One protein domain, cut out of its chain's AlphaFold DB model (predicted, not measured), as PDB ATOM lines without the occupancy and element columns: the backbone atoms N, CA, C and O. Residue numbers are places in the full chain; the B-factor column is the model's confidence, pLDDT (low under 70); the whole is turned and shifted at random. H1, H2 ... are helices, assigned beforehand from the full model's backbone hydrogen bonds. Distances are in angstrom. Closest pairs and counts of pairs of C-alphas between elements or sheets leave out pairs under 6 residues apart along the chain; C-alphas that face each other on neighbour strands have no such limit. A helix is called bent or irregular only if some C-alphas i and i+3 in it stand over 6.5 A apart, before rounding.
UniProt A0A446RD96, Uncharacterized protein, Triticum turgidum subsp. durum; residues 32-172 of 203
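What this domain is: This is residues 32 to 172 of the 203 residues of an uncharacterized protein of Triticum turgidum subsp. durum (UniProt A0A446RD96). The kinked helix H4 forms the middle of an elongated helical body, with the hairpin of H1 and H2 on one side and H5 on the other, and H6 folds back over H5. The short H3 sits at one end, near the end of H2 and the start of H4, and past the far end of H6 residues 163 to 168 stick out, leading into and including part of the tiny H7. The printed part has 141 residues with seven named helices, H1 to H7 in that order, and no named strand; its class is all helix. It is compact, with a radius of gyration of the C-alphas of 15.7 A, and spans 49 by 31 by 23 A.

How they stand to each other: H1, residues 32 to 45, touches residues 54 to 65 of H2, residues 51 to 79, in a hairpin at a shallow tilt of 17 degrees; their closest C-alphas, Leu 43 and Gln 58, are 6.4 A apart. H3, residues 83 to 89, is about perpendicular to H2 at 79 degrees and touches its residues 68 to 76, closest at the C-alphas of Tyr 72 and Leu 83, 5.2 A. H4, residues 91 to 114, is the hub, touching four helices. It touches H2 at a shallow tilt of 29 degrees, opposite ways, the closest C-alphas being Gly 64 and Thr 100 at 4.4 A. With residues 100 to 107 it only just touches H1, with 3 pairs of C-alphas within 8 A, the closest being Leu 39 and Leu 104 at 6.9 A. H1, H2 and H4 form an up-and-down bundle, each running against the one before. H3 and H4 only just touch, only at the corner, with 3 such pairs, the closest being Val 87 and Ala 93 at 5.3 A. H5, residues 118 to 136, forms a hairpin with H4 at 15 degrees; the C-alphas of Gly 112 and Gly 121 come closest, 3.9 A. H6, residues 141 to 162, forms a hairpin with H5 at 31 degrees, closest at Glu 119 and Leu 154, C-alphas 5.7 A apart. H6 is apart from H1, H2 and H4, and H7, residues 167 to 171, touches no helix. Every O i to N i+4 pair is within hydrogen-bond range in H1, H3, H6 and H7, against 22 of 25 in H2, 15 of 20 in H4 and 13 of 15 in H5.

Where its parts are: H1 begins at C-alpha 32 (28.866, 37.659, 27.495) and is 19.8 A long. H2, 40.9 A, has a kink of 31 degrees near residue 73. H4, 31.6 A, has a kink of 60 degrees near residue 98 and is only just irregular, C-alphas 96 and 99 being 6.7 A apart. H5 measures 27.3 A and H6 31.4 A; H7 ends at C-alpha 171 (1.512, 31.646, 26.325).

The domain as a whole: The C-alphas farthest apart, of Pro 78 and Lys 168, are 49.9 A from each other. The printed part has no cut, and its six links between helices are tight. Residues 163 to 168 stand free. The mean pLDDT of the printed part is 88.1; residues 167 to 172 are under 70.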
ATOM      1  N   TYR A  32      29.623  36.500  27.040       91.19
ATOM      2  CA  TYR A  32      28.866  37.659  27.495       91.19
ATOM      3  C   TYR A  32      28.100  38.312  26.339       91.19
ATOM      4  O   TYR A  32      26.892  38.517  26.446       91.19
ATOM      5  N   ALA A  33      28.763  38.573  25.210       91.69
ATOM      6  CA  ALA A  33      28.129  39.161  24.033       91.69
ATOM      7  C   ALA A  33      27.004  38.271  23.477       91.69
ATOM      8  O   ALA A  33      25.916  38.764  23.171       91.69
ATOM      9  N   ALA A  34      27.226  36.956  23.405       94.00
ATOM     10  CA  ALA A  34      26.217  35.989  22.989       94.00
ATOM     11  C   ALA A  34      25.026  35.955  23.960       94.00
ATOM     12  O   ALA A  34      23.876  35.979  23.521       94.00
ATOM     13  N   GLY A  35      25.280  35.964  25.272       92.31
ATOM     14  CA  GLY A  35      24.245  36.017  26.305       92.31
ATOM     15  C   GLY A  35      23.433  37.313  26.260       92.31
ATOM     16  O   GLY A  35      22.202  37.273  26.288       92.31
ATOM     17  N   ALA A  36      24.096  38.462  26.108       94.00
ATOM     18  CA  ALA A  36      23.445  39.760  25.956       94.00
ATOM     19  C   ALA A  36      22.610  39.823  24.666       94.00
ATOM     20  O   ALA A  36      21.478  40.311  24.689       94.00
ATOM     21  N   GLY A  37      23.120  39.282  23.556       94.75
ATOM     22  CA  GLY A  37      22.380  39.161  22.299       94.75
ATOM     23  C   GLY A  37      21.152  38.256  22.425       94.75
ATOM     24  O   GLY A  37      20.056  38.645  22.021       94.75
ATOM     25  N   GLY A  38      21.304  37.087  23.053       93.50
ATOM     26  CA  GLY A  38      20.211  36.151  23.325       93.50
ATOM     27  C   GLY A  38      19.129  36.750  24.225       93.50
ATOM     28  O   GLY A  38      17.940  36.609  23.939       93.50
ATOM     29  N   LEU A  39      19.524  37.498  25.262       93.31
ATOM     30  CA  LEU A  39      18.603  38.251  26.113       93.31
ATOM     31  C   LEU A  39      17.822  39.297  25.307       93.31
ATOM     32  O   LEU A  39      16.601  39.376  25.427       93.31
ATOM     33  N   GLY A  40      18.503  40.064  24.452       93.06
ATOM     34  CA  GLY A  40      17.868  41.050  23.578       93.06
ATOM     35  C   GLY A  40      16.849  40.418  22.633       93.06
ATOM     36  O   GLY A  40      15.701  40.864  22.563       93.06
ATOM     37  N   LEU A  41      17.231  39.322  21.972       93.56
ATOM     38  CA  LEU A  41      16.337  38.555  21.106       93.56
ATOM     39  C   LEU A  41      15.119  38.042  21.885       93.56
ATOM     40  O   LEU A  41      13.983  38.211  21.439       93.56
ATOM     41  N   SER A  42      15.332  37.503  23.088       90.19
ATOM     42  CA  SER A  42      14.249  37.060  23.966       90.19
ATOM     43  C   SER A  42      13.304  38.206  24.336       90.19
ATOM     44  O   SER A  42      12.089  38.027  24.303       90.19
ATOM     45  N   LEU A  43      13.817  39.400  24.649       90.00
ATOM     46  CA  LEU A  43      13.000  40.575  24.985       90.00
ATOM     47  C   LEU A  43      12.204  41.120  23.792       90.00
ATOM     48  O   LEU A  43      11.161  41.754  23.975       90.00
ATOM     49  N   VAL A  44      12.671  40.902  22.564       88.81
ATOM     50  CA  VAL A  44      11.906  41.237  21.356       88.81
ATOM     51  C   VAL A  44      10.757  40.247  21.173       88.81
ATOM     52  O   VAL A  44       9.605  40.678  21.040       88.81
ATOM     53  N   LEU A  45      11.063  38.947  21.242       86.31
ATOM     54  CA  LEU A  45      10.125  37.852  20.982       86.31
ATOM     55  C   LEU A  45       9.066  37.682  22.074       86.31
ATOM     56  O   LEU A  45       7.929  37.321  21.777       86.31
ATOM     57  N   ILE A  46       9.401  37.969  23.334       81.44
ATOM     58  CA  ILE A  46       8.490  37.727  24.449       81.44
ATOM     59  C   ILE A  46       7.243  38.611  24.349       81.44
ATOM     60  O   ILE A  46       7.310  39.842  24.243       81.44
ATOM     61  N   HIS A  47       6.070  37.986  24.413       77.25
ATOM     62  CA  HIS A  47       4.814  38.708  24.541       77.25
ATOM     63  C   HIS A  47       4.587  39.038  26.021       77.25
ATOM     64  O   HIS A  47       4.399  38.163  26.867       77.25
ATOM     65  N   ILE A  48       4.687  40.319  26.364       78.69
ATOM     66  CA  ILE A  48       4.365  40.847  27.691       78.69
ATOM     67  C   ILE A  48       3.163  41.761  27.485       78.69
ATOM     68  O   ILE A  48       3.271  42.738  26.748       78.69
ATOM     69  N   TYR A  49       2.044  41.432  28.133       71.25
ATOM     70  CA  TYR A  49       0.786  42.180  28.031       71.25
ATOM     71  C   TYR A  49       0.952  43.655  28.439       71.25
ATOM     72  O   TYR A  49       0.379  44.558  27.838       71.25
ATOM     73  N   VAL A  50       1.807  43.913  29.433       81.88
ATOM     74  CA  VAL A  50       2.105  45.262  29.924       81.88
ATOM     75  C   VAL A  50       3.226  45.898  29.095       81.88
ATOM     76  O   VAL A  50       4.413  45.801  29.419       81.88
ATOM     77  N   THR A  51       2.841  46.585  28.017       83.06
ATOM     78  CA  THR A  51       3.764  47.257  27.085       83.06
ATOM     79  C   THR A  51       4.782  48.190  27.762       83.06
ATOM     80  O   THR A  51       5.955  48.111  27.392       83.06
ATOM     81  N   PRO A  52       4.423  49.030  28.759       90.19
ATOM     82  CA  PRO A  52       5.397  49.900  29.425       90.19
ATOM     83  C   PRO A  52       6.543  49.126  30.084       90.19
ATOM     84  O   PRO A  52       7.705  49.492  29.924       90.19
ATOM     85  N   ILE A  53       6.231  48.008  30.747       87.88
ATOM     86  CA  ILE A  53       7.232  47.154  31.400       87.88
ATOM     87  C   ILE A  53       8.143  46.521  30.347       87.88
ATOM     88  O   ILE A  53       9.364  46.561  30.488       87.88
ATOM     89  N   LYS A  54       7.576  46.007  29.245       89.69
ATOM     90  CA  LYS A  54       8.371  45.459  28.133       89.69
ATOM     91  C   LYS A  54       9.365  46.486  27.591       89.69
ATOM     92  O   LYS A  54      10.535  46.167  27.398       89.69
ATOM     93  N   ARG A  55       8.908  47.719  27.349       92.12
ATOM     94  CA  ARG A  55       9.750  48.802  26.819       92.12
ATOM     95  C   ARG A  55      10.825  49.230  27.806       92.12
ATOM     96  O   ARG A  55      11.952  49.459  27.386       92.12
ATOM     97  N   PHE A  56      10.507  49.268  29.096       94.25
ATOM     98  CA  PHE A  56      11.486  49.547  30.138       94.25
ATOM     99  C   PHE A  56      12.606  48.495  30.172       94.25
ATOM    100  O   PHE A  56      13.778  48.859  30.172       94.25
ATOM    101  N   LEU A  57      12.274  47.201  30.092       93.38
ATOM    102  CA  LEU A  57      13.280  46.129  30.033       93.38
ATOM    103  C   LEU A  57      14.138  46.195  28.762       93.38
ATOM    104  O   LEU A  57      15.349  46.007  28.827       93.38
ATOM    105  N   GLN A  58      13.532  46.502  27.612       94.31
ATOM    106  CA  GLN A  58      14.267  46.714  26.360       94.31
ATOM    107  C   GLN A  58      15.207  47.923  26.443       94.31
ATOM    108  O   GLN A  58      16.325  47.858  25.937       94.31
ATOM    109  N   ALA A  59      14.777  49.006  27.094       95.88
ATOM    110  CA  ALA A  59      15.606  50.183  27.317       95.88
ATOM    111  C   ALA A  59      16.775  49.873  28.262       95.88
ATOM    112  O   ALA A  59      17.907  50.218  27.941       95.88
ATOM    113  N   LEU A  60      16.530  49.169  29.373       96.00
ATOM    114  CA  LEU A  60      17.586  48.712  30.284       96.00
ATOM    115  C   LEU A  60      18.611  47.829  29.571       96.00
ATOM    116  O   LEU A  60      19.810  48.040  29.725       96.00
ATOM    117  N   TRP A  61      18.145  46.890  28.744       96.94
ATOM    118  CA  TRP A  61      19.021  46.066  27.917       96.94
ATOM    119  C   TRP A  61      19.844  46.914  26.940       96.94
ATOM    120  O   TRP A  61      21.059  46.758  26.880       96.94
ATOM    121  N   ALA A  62      19.216  47.842  26.215       96.12
ATOM    122  CA  ALA A  62      19.912  48.692  25.250       96.12
ATOM    123  C   ALA A  62      20.967  49.579  25.928       96.12
ATOM    124  O   ALA A  62      22.106  49.640  25.471       96.12
ATOM    125  N   VAL A  63      20.610  50.219  27.046       96.69
ATOM    126  CA  VAL A  63      21.536  51.022  27.859       96.69
ATOM    127  C   VAL A  63      22.678  50.157  28.383       96.69
ATOM    128  O   VAL A  63      23.826  50.577  28.312       96.69
ATOM    129  N   GLY A  64      22.392  48.943  28.854       95.06
ATOM    130  CA  GLY A  64      23.405  48.024  29.363       95.06
ATOM    131  C   GLY A  64      24.364  47.517  28.287       95.06
ATOM    132  O   GLY A  64      25.571  47.454  28.519       95.06
ATOM    133  N   VAL A  65      23.871  47.212  27.083       95.44
ATOM    134  CA  VAL A  65      24.712  46.825  25.936       95.44
ATOM    135  C   VAL A  65      25.583  47.995  25.490       95.44
ATOM    136  O   VAL A  65      26.788  47.822  25.318       95.44
ATOM    137  N   LEU A  66      25.012  49.195  25.358       95.75
ATOM    138  CA  LEU A  66      25.775  50.399  25.019       95.75
ATOM    139  C   LEU A  66      26.821  50.723  26.090       95.75
ATOM    140  O   LEU A  66      27.963  51.020  25.752       95.75
ATOM    141  N   GLY A  67      26.455  50.606  27.367       94.00
ATOM    142  CA  GLY A  67      27.365  50.758  28.497       94.00
ATOM    143  C   GLY A  67      28.502  49.743  28.448       94.00
ATOM    144  O   GLY A  67      29.656  50.126  28.561       94.00
ATOM    145  N   SER A  68      28.198  48.476  28.164       92.69
ATOM    146  CA  SER A  68      29.195  47.406  28.020       92.69
ATOM    147  C   SER A  68      30.184  47.674  26.886       92.69
ATOM    148  O   SER A  68      31.392  47.543  27.073       92.69
ATOM    149  N   VAL A  69      29.687  48.090  25.718       93.25
ATOM    150  CA  VAL A  69      30.529  48.457  24.571       93.25
ATOM    151  C   VAL A  69      31.376  49.689  24.894       93.25
ATOM    152  O   VAL A  69      32.560  49.714  24.567       93.25
ATOM    153  N   GLY A  70      30.798  50.686  25.568       91.94
ATOM    154  CA  GLY A  70      31.506  51.885  26.015       91.94
ATOM    155  C   GLY A  70      32.619  51.567  27.013       91.94
ATOM    156  O   GLY A  70      33.751  51.994  26.812       91.94
ATOM    157  N   THR A  71      32.334  50.770  28.044       91.12
ATOM    158  CA  THR A  71      33.329  50.309  29.024       91.12
ATOM    159  C   THR A  71      34.441  49.513  28.350       91.12
ATOM    160  O   THR A  71      35.614  49.752  28.625       91.12
ATOM    161  N   TYR A  72      34.101  48.623  27.416       89.19
ATOM    162  CA  TYR A  72      35.105  47.891  26.653       89.19
ATOM    163  C   TYR A  72      35.995  48.840  25.841       89.19
ATOM    164  O   TYR A  72      37.213  48.803  25.972       89.19
ATOM    165  N   ALA A  73      35.405  49.724  25.036       89.62
ATOM    166  CA  ALA A  73      36.147  50.593  24.127       89.62
ATOM    167  C   ALA A  73      36.988  51.663  24.842       89.62
ATOM    168  O   ALA A  73      38.077  51.984  24.377       89.62
ATOM    169  N   LEU A  74      36.478  52.225  25.942       88.81
ATOM    170  CA  LEU A  74      37.080  53.381  26.611       88.81
ATOM    171  C   LEU A  74      37.942  53.017  27.821       88.81
ATOM    172  O   LEU A  74      38.766  53.836  28.214       88.81
ATOM    173  N   ALA A  75      37.748  51.839  28.420       87.44
ATOM    174  CA  ALA A  75      38.431  51.468  29.658       87.44
ATOM    175  C   ALA A  75      39.202  50.148  29.549       87.44
ATOM    176  O   ALA A  75      40.400  50.138  29.809       87.44
ATOM    177  N   ALA A  76      38.563  49.065  29.092       84.56
ATOM    178  CA  ALA A  76      39.221  47.755  29.011       84.56
ATOM    179  C   ALA A  76      40.258  47.685  27.871       84.56
ATOM    180  O   ALA A  76      41.383  47.232  28.060       84.56
ATOM    181  N   ARG A  77      39.915  48.212  26.688       82.44
ATOM    182  CA  ARG A  77      40.777  48.202  25.493       82.44
ATOM    183  C   ARG A  77      42.117  48.928  25.667       82.44
ATOM    184  O   ARG A  77      43.115  48.376  25.217       82.44
ATOM    185  N   PRO A  78      42.188  50.120  26.292       82.69
ATOM    186  CA  PRO A  78      43.462  50.778  26.600       82.69
ATOM    187  C   PRO A  78      44.383  49.992  27.540       82.69
ATOM    188  O   PRO A  78      45.588  50.223  27.518       82.69
ATOM    189  N   LEU A  79      43.824  49.097  28.358       81.50
ATOM    190  CA  LEU A  79      44.558  48.245  29.296       81.50
ATOM    191  C   LEU A  79      44.899  46.867  28.699       81.50
ATOM    192  O   LEU A  79      45.502  46.047  29.376       81.50
ATOM    193  N   ASP A  80      44.527  46.624  27.435       80.12
ATOM    194  CA  ASP A  80      44.619  45.324  26.752       80.12
ATOM    195  C   ASP A  80      43.905  44.181  27.508       80.12
ATOM    196  O   ASP A  80      44.278  43.010  27.443       80.12
ATOM    197  N   GLU A  81      42.831  44.530  28.224       82.38
ATOM    198  CA  GLU A  81      42.022  43.608  29.015       82.38
ATOM    199  C   GLU A  81      40.655  43.327  28.372       82.38
ATOM    200  O   GLU A  81      40.091  44.135  27.625       82.38
ATOM    201  N   GLY A  82      40.085  42.166  28.705       84.31
ATOM    202  CA  GLY A  82      38.709  41.816  28.350       84.31
ATOM    203  C   GLY A  82      37.678  42.553  29.210       84.31
ATOM    204  O   GLY A  82      37.934  42.887  30.370       84.31
ATOM    205  N   LEU A  83      36.471  42.759  28.674       86.25
ATOM    206  CA  LEU A  83      35.384  43.449  29.381       86.25
ATOM    207  C   LEU A  83      35.027  42.745  30.696       86.25
ATOM    208  O   LEU A  83      34.867  43.401  31.726       86.25
ATOM    209  N   VAL A  84      34.891  41.416  30.671       87.00
ATOM    210  CA  VAL A  84      34.514  40.638  31.861       87.00
ATOM    211  C   VAL A  84      35.568  40.776  32.955       87.00
ATOM    212  O   VAL A  84      35.217  40.925  34.125       87.00
ATOM    213  N   ARG A  85      36.854  40.767  32.584       85.94
ATOM    214  CA  ARG A  85      37.951  40.928  33.542       85.94
ATOM    215  C   ARG A  85      37.923  42.317  34.173       85.94
ATOM    216  O   ARG A  85      37.897  42.416  35.397       85.94
ATOM    217  N   TYR A  86      37.786  43.348  33.344       89.00
ATOM    218  CA  TYR A  86      37.716  44.734  33.792       89.00
ATOM    219  C   TYR A  86      36.571  44.973  34.794       89.00
ATOM    220  O   TYR A  86      36.756  45.626  35.818       89.00
ATOM    221  N   VAL A  87      35.381  44.409  34.554       88.94
ATOM    222  CA  VAL A  87      34.219  44.560  35.457       88.94
ATOM    223  C   VAL A  87      34.423  43.856  36.805       88.94
ATOM    224  O   VAL A  87      33.898  44.304  37.830       88.94
ATOM    225  N   LEU A  88      35.178  42.756  36.831       86.31
ATOM    226  CA  LEU A  88      35.507  42.054  38.072       86.31
ATOM    227  C   LEU A  88      36.508  42.843  38.921       86.31
ATOM    228  O   LEU A  88      36.361  42.884  40.139       86.31
ATOM    229  N   GLU A  89      37.486  43.487  38.288       87.19
ATOM    230  CA  GLU A  89      38.517  44.268  38.982       87.19
ATOM    231  C   GLU A  89      38.047  45.679  39.358       87.19
ATOM    232  O   GLU A  89      38.466  46.229  40.378       87.19
ATOM    233  N   HIS A  90      37.111  46.244  38.592       88.94
ATOM    234  CA  HIS A  90      36.549  47.570  38.823       88.94
ATOM    235  C   HIS A  90      35.036  47.502  39.087       88.94
ATOM    236  O   HIS A  90      34.239  47.671  38.159       88.94
ATOM    237  N   PRO A  91      34.596  47.362  40.356       87.62
ATOM    238  CA  PRO A  91      33.176  47.275  40.711       87.62
ATOM    239  C   PRO A  91      32.323  48.436  40.184       87.62
ATOM    240  O   PRO A  91      31.161  48.249  39.837       87.62
ATOM    241  N   GLY A  92      32.901  49.637  40.051       88.56
ATOM    242  CA  GLY A  92      32.216  50.804  39.482       88.56
ATOM    243  C   GLY A  92      31.754  50.613  38.032       88.56
ATOM    244  O   GLY A  92      30.749  51.202  37.634       88.56
ATOM    245  N   ALA A  93      32.408  49.737  37.261       89.94
ATOM    246  CA  ALA A  93      31.993  49.383  35.903       89.94
ATOM    247  C   ALA A  93      30.607  48.707  35.871       89.94
ATOM    248  O   ALA A  93      29.910  48.737  34.851       89.94
ATOM    249  N   MET A  94      30.161  48.160  37.008       90.81
ATOM    250  CA  MET A  94      28.851  47.535  37.145       90.81
ATOM    251  C   MET A  94      27.697  48.523  36.929       90.81
ATOM    252  O   MET A  94      26.615  48.096  36.544       90.81
ATOM    253  N   TRP A  95      27.901  49.836  37.090       91.31
ATOM    254  CA  TRP A  95      26.876  50.833  36.747       91.31
ATOM    255  C   TRP A  95      26.553  50.880  35.249       91.31
ATOM    256  O   TRP A  95      25.423  51.194  34.876       91.31
ATOM    257  N   PHE A  96      27.514  50.527  34.393       92.19
ATOM    258  CA  PHE A  96      27.348  50.534  32.938       92.19
ATOM    259  C   PHE A  96      26.843  49.191  32.407       92.19
ATOM    260  O   PHE A  96      26.012  49.155  31.504       92.19
ATOM    261  N   VAL A  97      27.313  48.087  32.990       92.44
ATOM    262  CA  VAL A  97      26.959  46.719  32.570       92.44
ATOM    263  C   VAL A  97      25.701  46.204  33.291       92.44
ATOM    264  O   VAL A  97      24.922  45.420  32.747       92.44
ATOM    265  N   GLY A  98      25.454  46.680  34.510       92.81
ATOM    266  CA  GLY A  98      24.358  46.278  35.394       92.81
ATOM    267  C   GLY A  98      22.955  46.399  34.797       92.81
ATOM    268  O   GLY A  98      22.160  45.487  35.027       92.81
ATOM    269  N   PRO A  99      22.630  47.423  33.983       95.56
ATOM    270  CA  PRO A  99      21.333  47.499  33.314       95.56
ATOM    271  C   PRO A  99      20.998  46.270  32.448       95.56
ATOM    272  O   PRO A  99      19.837  45.857  32.411       95.56
ATOM    273  N   THR A 100      21.991  45.604  31.838       94.56
ATOM    274  CA  THR A 100      21.782  44.335  31.109       94.56
ATOM    275  C   THR A 100      21.268  43.245  32.050       94.56
ATOM    276  O   THR A 100      20.294  42.553  31.749       94.56
ATOM    277  N   PHE A 101      21.882  43.113  33.226       94.19
ATOM    278  CA  PHE A 101      21.467  42.133  34.227       94.19
ATOM    279  C   PHE A 101      20.171  42.524  34.949       94.19
ATOM    280  O   PHE A 101      19.418  41.646  35.369       94.19
ATOM    281  N   ALA A 102      19.857  43.815  35.048       94.62
ATOM    282  CA  ALA A 102      18.550  44.276  35.505       94.62
ATOM    283  C   ALA A 102      17.447  43.842  34.524       94.62
ATOM    284  O   ALA A 102      16.410  43.327  34.946       94.62
ATOM    285  N   ALA A 103      17.697  43.951  33.214       94.62
ATOM    286  CA  ALA A 103      16.784  43.440  32.193       94.62
ATOM    287  C   ALA A 103      16.630  41.907  32.270       94.62
ATOM    288  O   ALA A 103      15.508  41.400  32.196       94.62
ATOM    289  N   LEU A 104      17.730  41.175  32.496       94.25
ATOM    290  CA  LEU A 104      17.704  39.729  32.752       94.25
ATOM    291  C   LEU A 104      16.867  39.385  33.990       94.25
ATOM    292  O   LEU A 104      16.036  38.483  33.942       94.25
ATOM    293  N   THR A 105      17.049  40.130  35.082       93.62
ATOM    294  CA  THR A 105      16.297  39.942  36.329       93.62
ATOM    295  C   THR A 105      14.806  40.154  36.102       93.62
ATOM    296  O   THR A 105      14.008  39.365  36.588       93.62
ATOM    297  N   GLY A 106      14.411  41.157  35.312       91.38
ATOM    298  CA  GLY A 106      13.005  41.375  34.958       91.38
ATOM    299  C   GLY A 106      12.395  40.246  34.118       91.38
ATOM    300  O   GLY A 106      11.228  39.902  34.308       91.38
ATOM    301  N   LEU A 107      13.175  39.632  33.224       90.19
ATOM    302  CA  LEU A 107      12.749  38.441  32.483       90.19
ATOM    303  C   LEU A 107      12.552  37.254  33.432       90.19
ATOM    304  O   LEU A 107      11.496  36.627  33.429       90.19
ATOM    305  N   VAL A 108      13.548  36.980  34.269       90.00
ATOM    306  CA  VAL A 108      13.525  35.886  35.245       90.00
ATOM    307  C   VAL A 108      12.408  36.085  36.280       90.00
ATOM    308  O   VAL A 108      11.724  35.128  36.625       90.00
ATOM    309  N   PHE A 109      12.147  37.324  36.700       89.81
ATOM    310  CA  PHE A 109      11.042  37.696  37.585       89.81
ATOM    311  C   PHE A 109       9.691  37.285  37.007       89.81
ATOM    312  O   PHE A 109       8.863  36.715  37.718       89.81
ATOM    313  N   LYS A 110       9.464  37.546  35.712       86.25
ATOM    314  CA  LYS A 110       8.217  37.159  35.043       86.25
ATOM    315  C   LYS A 110       8.019  35.646  35.124       86.25
ATOM    316  O   LYS A 110       6.952  35.171  35.491       86.25
ATOM    317  N   GLU A 111       9.060  34.889  34.821       84.06
ATOM    318  CA  GLU A 111       8.994  33.428  34.817       84.06
ATOM    319  C   GLU A 111       8.878  32.849  36.236       84.06
ATOM    320  O   GLU A 111       8.149  31.886  36.473       84.06
ATOM    321  N   GLY A 112       9.552  33.465  37.205       84.56
ATOM    322  CA  GLY A 112       9.563  33.022  38.590       84.56
ATOM    323  C   GLY A 112       8.275  33.333  39.333       84.56
ATOM    324  O   GLY A 112       7.626  32.428  39.857       84.56
ATOM    325  N   LEU A 113       7.895  34.611  39.375       81.62
ATOM    326  CA  LEU A 113       6.771  35.076  40.183       81.62
ATOM    327  C   LEU A 113       5.437  35.027  39.441       81.62
ATOM    328  O   LEU A 113       4.421  34.755  40.072       81.62
ATOM    329  N   CYS A 114       5.408  35.260  38.123       76.62
ATOM    330  CA  CYS A 114       4.142  35.237  37.380       76.62
ATOM    331  C   CYS A 114       3.737  33.823  36.939       76.62
ATOM    332  O   CYS A 114       2.545  33.539  36.887       76.62
ATOM    333  N   TYR A 115       4.697  32.931  36.657       75.19
ATOM    334  CA  TYR A 115       4.426  31.540  36.249       75.19
ATOM    335  C   TYR A 115       4.776  30.489  37.315       75.19
ATOM    336  O   TYR A 115       4.683  29.285  37.057       75.19
ATOM    337  N   GLY A 116       5.164  30.923  38.519       80.50
ATOM    338  CA  GLY A 116       5.367  30.048  39.676       80.50
ATOM    339  C   GLY A 116       6.545  29.079  39.541       80.50
ATOM    340  O   GLY A 116       6.509  27.988  40.113       80.50
ATOM    341  N   LYS A 117       7.584  29.425  38.769       84.94
ATOM    342  CA  LYS A 117       8.796  28.599  38.653       84.94
ATOM    343  C   LYS A 117       9.759  28.944  39.788       84.94
ATOM    344  O   LYS A 117      10.372  30.010  39.787       84.94
ATOM    345  N   LEU A 118       9.911  28.041  40.757       86.94
ATOM    346  CA  LEU A 118      10.747  28.279  41.940       86.94
ATOM    347  C   LEU A 118      12.204  28.598  41.582       86.94
ATOM    348  O   LEU A 118      12.809  29.453  42.219       86.94
ATOM    349  N   GLU A 119      12.754  27.977  40.536       88.06
ATOM    350  CA  GLU A 119      14.139  28.199  40.113       88.06
ATOM    351  C   GLU A 119      14.360  29.644  39.655       88.06
ATOM    352  O   GLU A 119      15.297  30.307  40.098       88.06
ATOM    353  N   ALA A 120      13.453  30.157  38.818       87.75
ATOM    354  CA  ALA A 120      13.473  31.544  38.368       87.75
ATOM    355  C   ALA A 120      13.109  32.516  39.507       87.75
ATOM    356  O   ALA A 120      13.669  33.607  39.606       87.75
ATOM    357  N   GLY A 121      12.234  32.108  40.430       89.25
ATOM    358  CA  GLY A 121      11.918  32.879  41.634       89.25
ATOM    359  C   GLY A 121      13.155  33.129  42.498       89.25
ATOM    360  O   GLY A 121      13.440  34.272  42.838       89.25
ATOM    361  N   ILE A 122      13.948  32.091  42.782       92.12
ATOM    362  CA  ILE A 122      15.205  32.227  43.538       92.12
ATOM    363  C   ILE A 122      16.211  33.073  42.752       92.12
ATOM    364  O   ILE A 122      16.822  33.993  43.298       92.12
ATOM    365  N   LEU A 123      16.347  32.807  41.453       91.44
ATOM    366  CA  LEU A 123      17.279  33.508  40.575       91.44
ATOM    367  C   LEU A 123      17.008  35.026  40.516       91.44
ATOM    368  O   LEU A 123      17.950  35.814  40.445       91.44
ATOM    369  N   THR A 124      15.742  35.436  40.637       91.44
ATOM    370  CA  THR A 124      15.322  36.846  40.724       91.44
ATOM    371  C   THR A 124      15.957  37.582  41.905       91.44
ATOM    372  O   THR A 124      16.224  38.772  41.797       91.44
ATOM    373  N   PHE A 125      16.221  36.894  43.019       92.88
ATOM    374  CA  PHE A 125      16.887  37.478  44.185       92.88
ATOM    375  C   PHE A 125      18.405  37.303  44.125       92.88
ATOM    376  O   PHE A 125      19.144  38.223  44.468       92.88
ATOM    377  N   VAL A 126      18.883  36.154  43.641       93.44
ATOM    378  CA  VAL A 126      20.324  35.861  43.550       93.44
ATOM    379  C   VAL A 126      21.044  36.854  42.637       93.44
ATOM    380  O   VAL A 126      22.105  37.344  43.013       93.44
ATOM    381  N   ILE A 127      20.470  37.196  41.474       92.62
ATOM    382  CA  ILE A 127      21.089  38.138  40.524       92.62
ATOM    383  C   ILE A 127      21.363  39.513  41.166       92.62
ATOM    384  O   ILE A 127      22.525  39.921  41.198       92.62
ATOM    385  N   PRO A 128      20.361  40.248  41.693       92.56
ATOM    386  CA  PRO A 128      20.599  41.565  42.272       92.56
ATOM    387  C   PRO A 128      21.471  41.505  43.528       92.56
ATOM    388  O   PRO A 128      22.298  42.393  43.704       92.56
ATOM    389  N   ILE A 129      21.352  40.467  44.369       93.06
ATOM    390  CA  ILE A 129      22.213  40.316  45.555       93.06
ATOM    391  C   ILE A 129      23.677  40.156  45.142       93.06
ATOM    392  O   ILE A 129      24.536  40.844  45.686       93.06
ATOM    393  N   LEU A 130      23.971  39.303  44.157       91.75
ATOM    394  CA  LEU A 130      25.335  39.082  43.678       91.75
ATOM    395  C   LEU A 130      25.938  40.365  43.084       91.75
ATOM    396  O   LEU A 130      27.072  40.719  43.404       91.75
ATOM    397  N   LEU A 131      25.173  41.087  42.261       91.50
ATOM    398  CA  LEU A 131      25.642  42.309  41.600       91.50
ATOM    399  C   LEU A 131      25.831  43.469  42.578       91.50
ATOM    400  O   LEU A 131      26.836  44.172  42.506       91.50
ATOM    401  N   LEU A 132      24.890  43.666  43.505       90.81
ATOM    402  CA  LEU A 132      25.008  44.690  44.543       90.81
ATOM    403  C   LEU A 132      26.097  44.334  45.557       90.81
ATOM    404  O   LEU A 132      26.817  45.221  46.012       90.81
ATOM    405  N   GLY A 133      26.263  43.052  45.884       90.75
ATOM    406  CA  GLY A 133      27.355  42.558  46.722       90.75
ATOM    407  C   GLY A 133      28.724  42.820  46.093       90.75
ATOM    408  O   GLY A 133      29.632  43.281  46.781       90.75
ATOM    409  N   HIS A 134      28.852  42.614  44.778       89.44
ATOM    410  CA  HIS A 134      30.062  42.965  44.029       89.44
ATOM    411  C   HIS A 134      30.293  44.479  43.982       89.44
ATOM    412  O   HIS A 134      31.380  44.939  44.316       89.44
ATOM    413  N   LEU A 135      29.261  45.263  43.651       90.19
ATOM    414  CA  LEU A 135      29.349  46.725  43.547       90.19
ATOM    415  C   LEU A 135      29.695  47.401  44.883       90.19
ATOM    416  O   LEU A 135      30.472  48.351  44.913       90.19
ATOM    417  N   SER A 136      29.101  46.933  45.979       89.56
ATOM    418  CA  SER A 136      29.317  47.496  47.318       89.56
ATOM    419  C   SER A 136      30.634  47.053  47.957       89.56
ATOM    420  O   SER A 136      31.052  47.647  48.947       89.56
ATOM    421  N   GLY A 137      31.271  46.002  47.427       87.00
ATOM    422  CA  GLY A 137      32.458  45.393  48.027       87.00
ATOM    423  C   GLY A 137      32.204  44.744  49.393       87.00
ATOM    424  O   GLY A 137      33.154  44.350  50.060       87.00
ATOM    425  N   LEU A 138      30.940  44.621  49.823       85.25
ATOM    426  CA  LEU A 138      30.568  44.086  51.139       85.25
ATOM    427  C   LEU A 138      30.679  42.560  51.227       85.25
ATOM    428  O   LEU A 138      30.560  41.997  52.314       85.25
ATOM    429  N   MET A 139      30.856  41.890  50.090       87.00
ATOM    430  CA  MET A 139      30.818  40.439  49.985       87.00
ATOM    431  C   MET A 139      32.224  39.878  49.769       87.00
ATOM    432  O   MET A 139      32.958  40.360  48.903       87.00
ATOM    433  N   ASP A 140      32.588  38.851  50.534       89.31
ATOM    434  CA  ASP A 140      33.839  38.123  50.340       89.31
ATOM    435  C   ASP A 140      33.795  37.267  49.063       89.31
ATOM    436  O   ASP A 140      32.728  36.946  48.525       89.31
ATOM    437  N   ASP A 141      34.968  36.881  48.567       85.81
ATOM    438  CA  ASP A 141      35.080  36.145  47.306       85.81
ATOM    439  C   ASP A 141      34.501  34.724  47.382       85.81
ATOM    440  O   ASP A 141      33.994  34.216  46.378       85.81
ATOM    441  N   GLY A 142      34.484  34.101  48.566       88.94
ATOM    442  CA  GLY A 142      33.840  32.805  48.782       88.94
ATOM    443  C   GLY A 142      32.321  32.895  48.630       88.94
ATOM    444  O   GLY A 142      31.704  32.091  47.922       88.94
ATOM    445  N   THR A 143      31.710  33.925  49.215       89.62
ATOM    446  CA  THR A 143      30.276  34.193  49.061       89.62
ATOM    447  C   THR A 143      29.927  34.547  47.609       89.62
ATOM    448  O   THR A 143      28.960  34.004  47.074       89.62
ATOM    449  N   LYS A 144      30.742  35.351  46.906       89.19
ATOM    450  CA  LYS A 144      30.555  35.609  45.457       89.19
ATOM    451  C   LYS A 144      30.567  34.323  44.643       89.19
ATOM    452  O   LYS A 144      29.670  34.108  43.830       89.19
ATOM    453  N   LEU A 145      31.552  33.458  44.878       90.06
ATOM    454  CA  LEU A 145      31.708  32.215  44.132       90.06
ATOM    455  C   LEU A 145      30.546  31.244  44.384       90.06
ATOM    456  O   LEU A 145      30.032  30.642  43.442       90.06
ATOM    457  N   SER A 146      30.099  31.119  45.635       92.56
ATOM    458  CA  SER A 146      28.955  30.265  45.983       92.56
ATOM    459  C   SER A 146      27.647  30.766  45.363       92.56
ATOM    460  O   SER A 146      26.936  29.977  44.737       92.56
ATOM    461  N   LEU A 147      27.356  32.073  45.439       91.75
ATOM    462  CA  LEU A 147      26.186  32.667  44.782       91.75
ATOM    463  C   LEU A 147      26.253  32.512  43.262       91.75
ATOM    464  O   LEU A 147      25.235  32.215  42.639       91.75
ATOM    465  N   LEU A 148      27.435  32.668  42.663       91.00
ATOM    466  CA  LEU A 148      27.634  32.445  41.233       91.00
ATOM    467  C   LEU A 148      27.397  30.974  40.853       91.00
ATOM    468  O   LEU A 148      26.762  30.697  39.838       91.00
ATOM    469  N   GLY A 149      27.835  30.023  41.682       93.00
ATOM    470  CA  GLY A 149      27.548  28.598  41.495       93.00
ATOM    471  C   GLY A 149      26.047  28.292  41.546       93.00
ATOM    472  O   GLY A 149      25.514  27.597  40.673       93.00
ATOM    473  N   VAL A 150      25.338  28.877  42.515       93.69
ATOM    474  CA  VAL A 150      23.872  28.794  42.604       93.69
ATOM    475  C   VAL A 150      23.230  29.401  41.357       93.69
ATOM    476  O   VAL A 150      22.384  28.757  40.741       93.69
ATOM    477  N   TRP A 151      23.677  30.580  40.925       94.12
ATOM    478  CA  TRP A 151      23.195  31.236  39.711       94.12
ATOM    479  C   TRP A 151      23.338  30.336  38.477       94.12
ATOM    480  O   TRP A 151      22.348  30.069  37.801       94.12
ATOM    481  N   MET A 152      24.535  29.793  38.231       93.31
ATOM    482  CA  MET A 152      24.819  28.911  37.090       93.31
ATOM    483  C   MET A 152      23.936  27.659  37.085       93.31
ATOM    484  O   MET A 152      23.375  27.284  36.049       93.31
ATOM    485  N   SER A 153      23.808  27.006  38.244       93.44
ATOM    486  CA  SER A 153      23.014  25.781  38.379       93.44
ATOM    487  C   SER A 153      21.525  26.039  38.134       93.44
ATOM    488  O   SER A 153      20.913  25.358  37.308       93.44
ATOM    489  N   LEU A 154      20.956  27.073  38.763       92.25
ATOM    490  CA  LEU A 154      19.556  27.452  38.585       92.25
ATOM    491  C   LEU A 154      19.271  27.898  37.153       92.25
ATOM    492  O   LEU A 154      18.241  27.516  36.601       92.25
ATOM    493  N   PHE A 155      20.180  28.649  36.524       89.88
ATOM    494  CA  PHE A 155      20.008  29.098  35.142       89.88
ATOM    495  C   PHE A 155      20.015  27.922  34.159       89.88
ATOM    496  O   PHE A 155      19.224  27.889  33.218       89.88
ATOM    497  N   THR A 156      20.858  26.918  34.410       91.94
ATOM    498  CA  THR A 156      20.917  25.696  33.598       91.94
ATOM    499  C   THR A 156      19.641  24.873  33.751       91.94
ATOM    500  O   THR A 156      19.066  24.442  32.753       91.94
ATOM    501  N   VAL A 157      19.148  24.695  34.982       91.00
ATOM    502  CA  VAL A 157      17.862  24.021  35.228       91.00
ATOM    503  C   VAL A 157      16.721  24.786  34.557       91.00
ATOM    504  O   VAL A 157      15.905  24.184  33.860       91.00
ATOM    505  N   PHE A 158      16.684  26.110  34.703       88.88
ATOM    506  CA  PHE A 158      15.691  26.970  34.067       88.88
ATOM    507  C   PHE A 158      15.688  26.812  32.537       88.88
ATOM    508  O   PHE A 158      14.632  26.581  31.943       88.88
ATOM    509  N   ALA A 159      16.865  26.845  31.905       87.75
ATOM    510  CA  ALA A 159      17.010  26.656  30.464       87.75
ATOM    511  C   ALA A 159      16.586  25.247  30.011       87.75
ATOM    512  O   ALA A 159      15.846  25.110  29.039       87.75
ATOM    513  N   ALA A 160      16.993  24.198  30.731       89.00
ATOM    514  CA  ALA A 160      16.642  22.816  30.401       89.00
ATOM    515  C   ALA A 160      15.129  22.563  30.506       89.00
ATOM    516  O   ALA A 160      14.532  21.924  29.636       89.00
ATOM    517  N   ARG A 161      14.477  23.110  31.538       84.94
ATOM    518  CA  ARG A 161      13.032  22.946  31.747       84.94
ATOM    519  C   ARG A 161      12.195  23.621  30.667       84.94
ATOM    520  O   ARG A 161      11.083  23.158  30.421       84.94
ATOM    521  N   LYS A 162      12.713  24.655  29.994       79.94
ATOM    522  CA  LYS A 162      12.020  25.337  28.887       79.94
ATOM    523  C   LYS A 162      11.600  24.358  27.778       79.94
ATOM    524  O   LYS A 162      10.530  24.522  27.207       79.94
ATOM    525  N   PHE A 163      12.374  23.296  27.534       81.69
ATOM    526  CA  PHE A 163      12.079  22.289  26.502       81.69
ATOM    527  C   PHE A 163      10.968  21.297  26.869       81.69
ATOM    528  O   PHE A 163      10.444  20.613  25.995       81.69
ATOM    529  N   GLN A 164      10.612  21.196  28.149       80.69
ATOM    530  CA  GLN A 164       9.618  20.241  28.651       80.69
ATOM    531  C   GLN A 164       8.321  20.927  29.114       80.69
ATOM    532  O   GLN A 164       7.402  20.259  29.587       80.69
ATOM    533  N   GLN A 165       8.241  22.259  29.026       71.38
ATOM    534  CA  GLN A 165       7.107  23.028  29.535       71.38
ATOM    535  C   GLN A 165       5.860  22.897  28.636       71.38
ATOM    536  O   GLN A 165       5.972  22.969  27.411       71.38
ATOM    537  N   PRO A 166       4.652  22.749  29.218       75.44
ATOM    538  CA  PRO A 166       3.405  22.796  28.462       75.44
ATOM    539  C   PRO A 166       3.211  24.159  27.786       75.44
ATOM    540  O   PRO A 166       3.378  25.194  28.424       75.44
ATOM    541  N   ILE A 167       2.743  24.169  26.534       67.88
ATOM    542  CA  ILE A 167       2.524  25.395  25.735       67.88
ATOM    543  C   ILE A 167       1.628  26.419  26.461       67.88
ATOM    544  O   ILE A 167       1.808  27.628  26.320       67.88
ATOM    545  N   LYS A 168       0.667  25.946  27.266       63.50
ATOM    546  CA  LYS A 168      -0.238  26.809  28.042       63.50
ATOM    547  C   LYS A 168       0.484  27.658  29.098       63.50
ATOM    548  O   LYS A 168       0.056  28.778  29.348       63.50
ATOM    549  N   ASP A 169       1.575  27.150  29.671       65.19
ATOM    550  CA  ASP A 169       2.346  27.846  30.706       65.19
ATOM    551  C   ASP A 169       3.271  28.913  30.086       65.19
ATOM    552  O   ASP A 169       3.713  29.815  30.786       65.19
ATOM    553  N   ASP A 170       3.549  28.829  28.779       61.75
ATOM    554  CA  ASP A 170       4.421  29.759  28.044       61.75
ATOM    555  C   ASP A 170       3.633  30.934  27.423       61.75
ATOM    556  O   ASP A 170       4.108  32.068  27.345       61.75
ATOM    557  N   ILE A 171       2.382  30.682  27.019       63.19
ATOM    558  CA  ILE A 171       1.512  31.646  26.325       63.19
ATOM    559  C   ILE A 171       0.761  32.594  27.284       63.19
ATOM    560  O   ILE A 171       0.350  33.681  26.864       63.19
ATOM    561  N   GLY A 172       0.611  32.225  28.559       62.12
ATOM    562  CA  GLY A 172      -0.134  33.006  29.549       62.12
ATOM    563  C   GLY A 172      -1.654  32.897  29.412       62.12
ATOM    564  O   GLY A 172      -2.180  32.192  28.545       62.12
TER     565      GLY A 172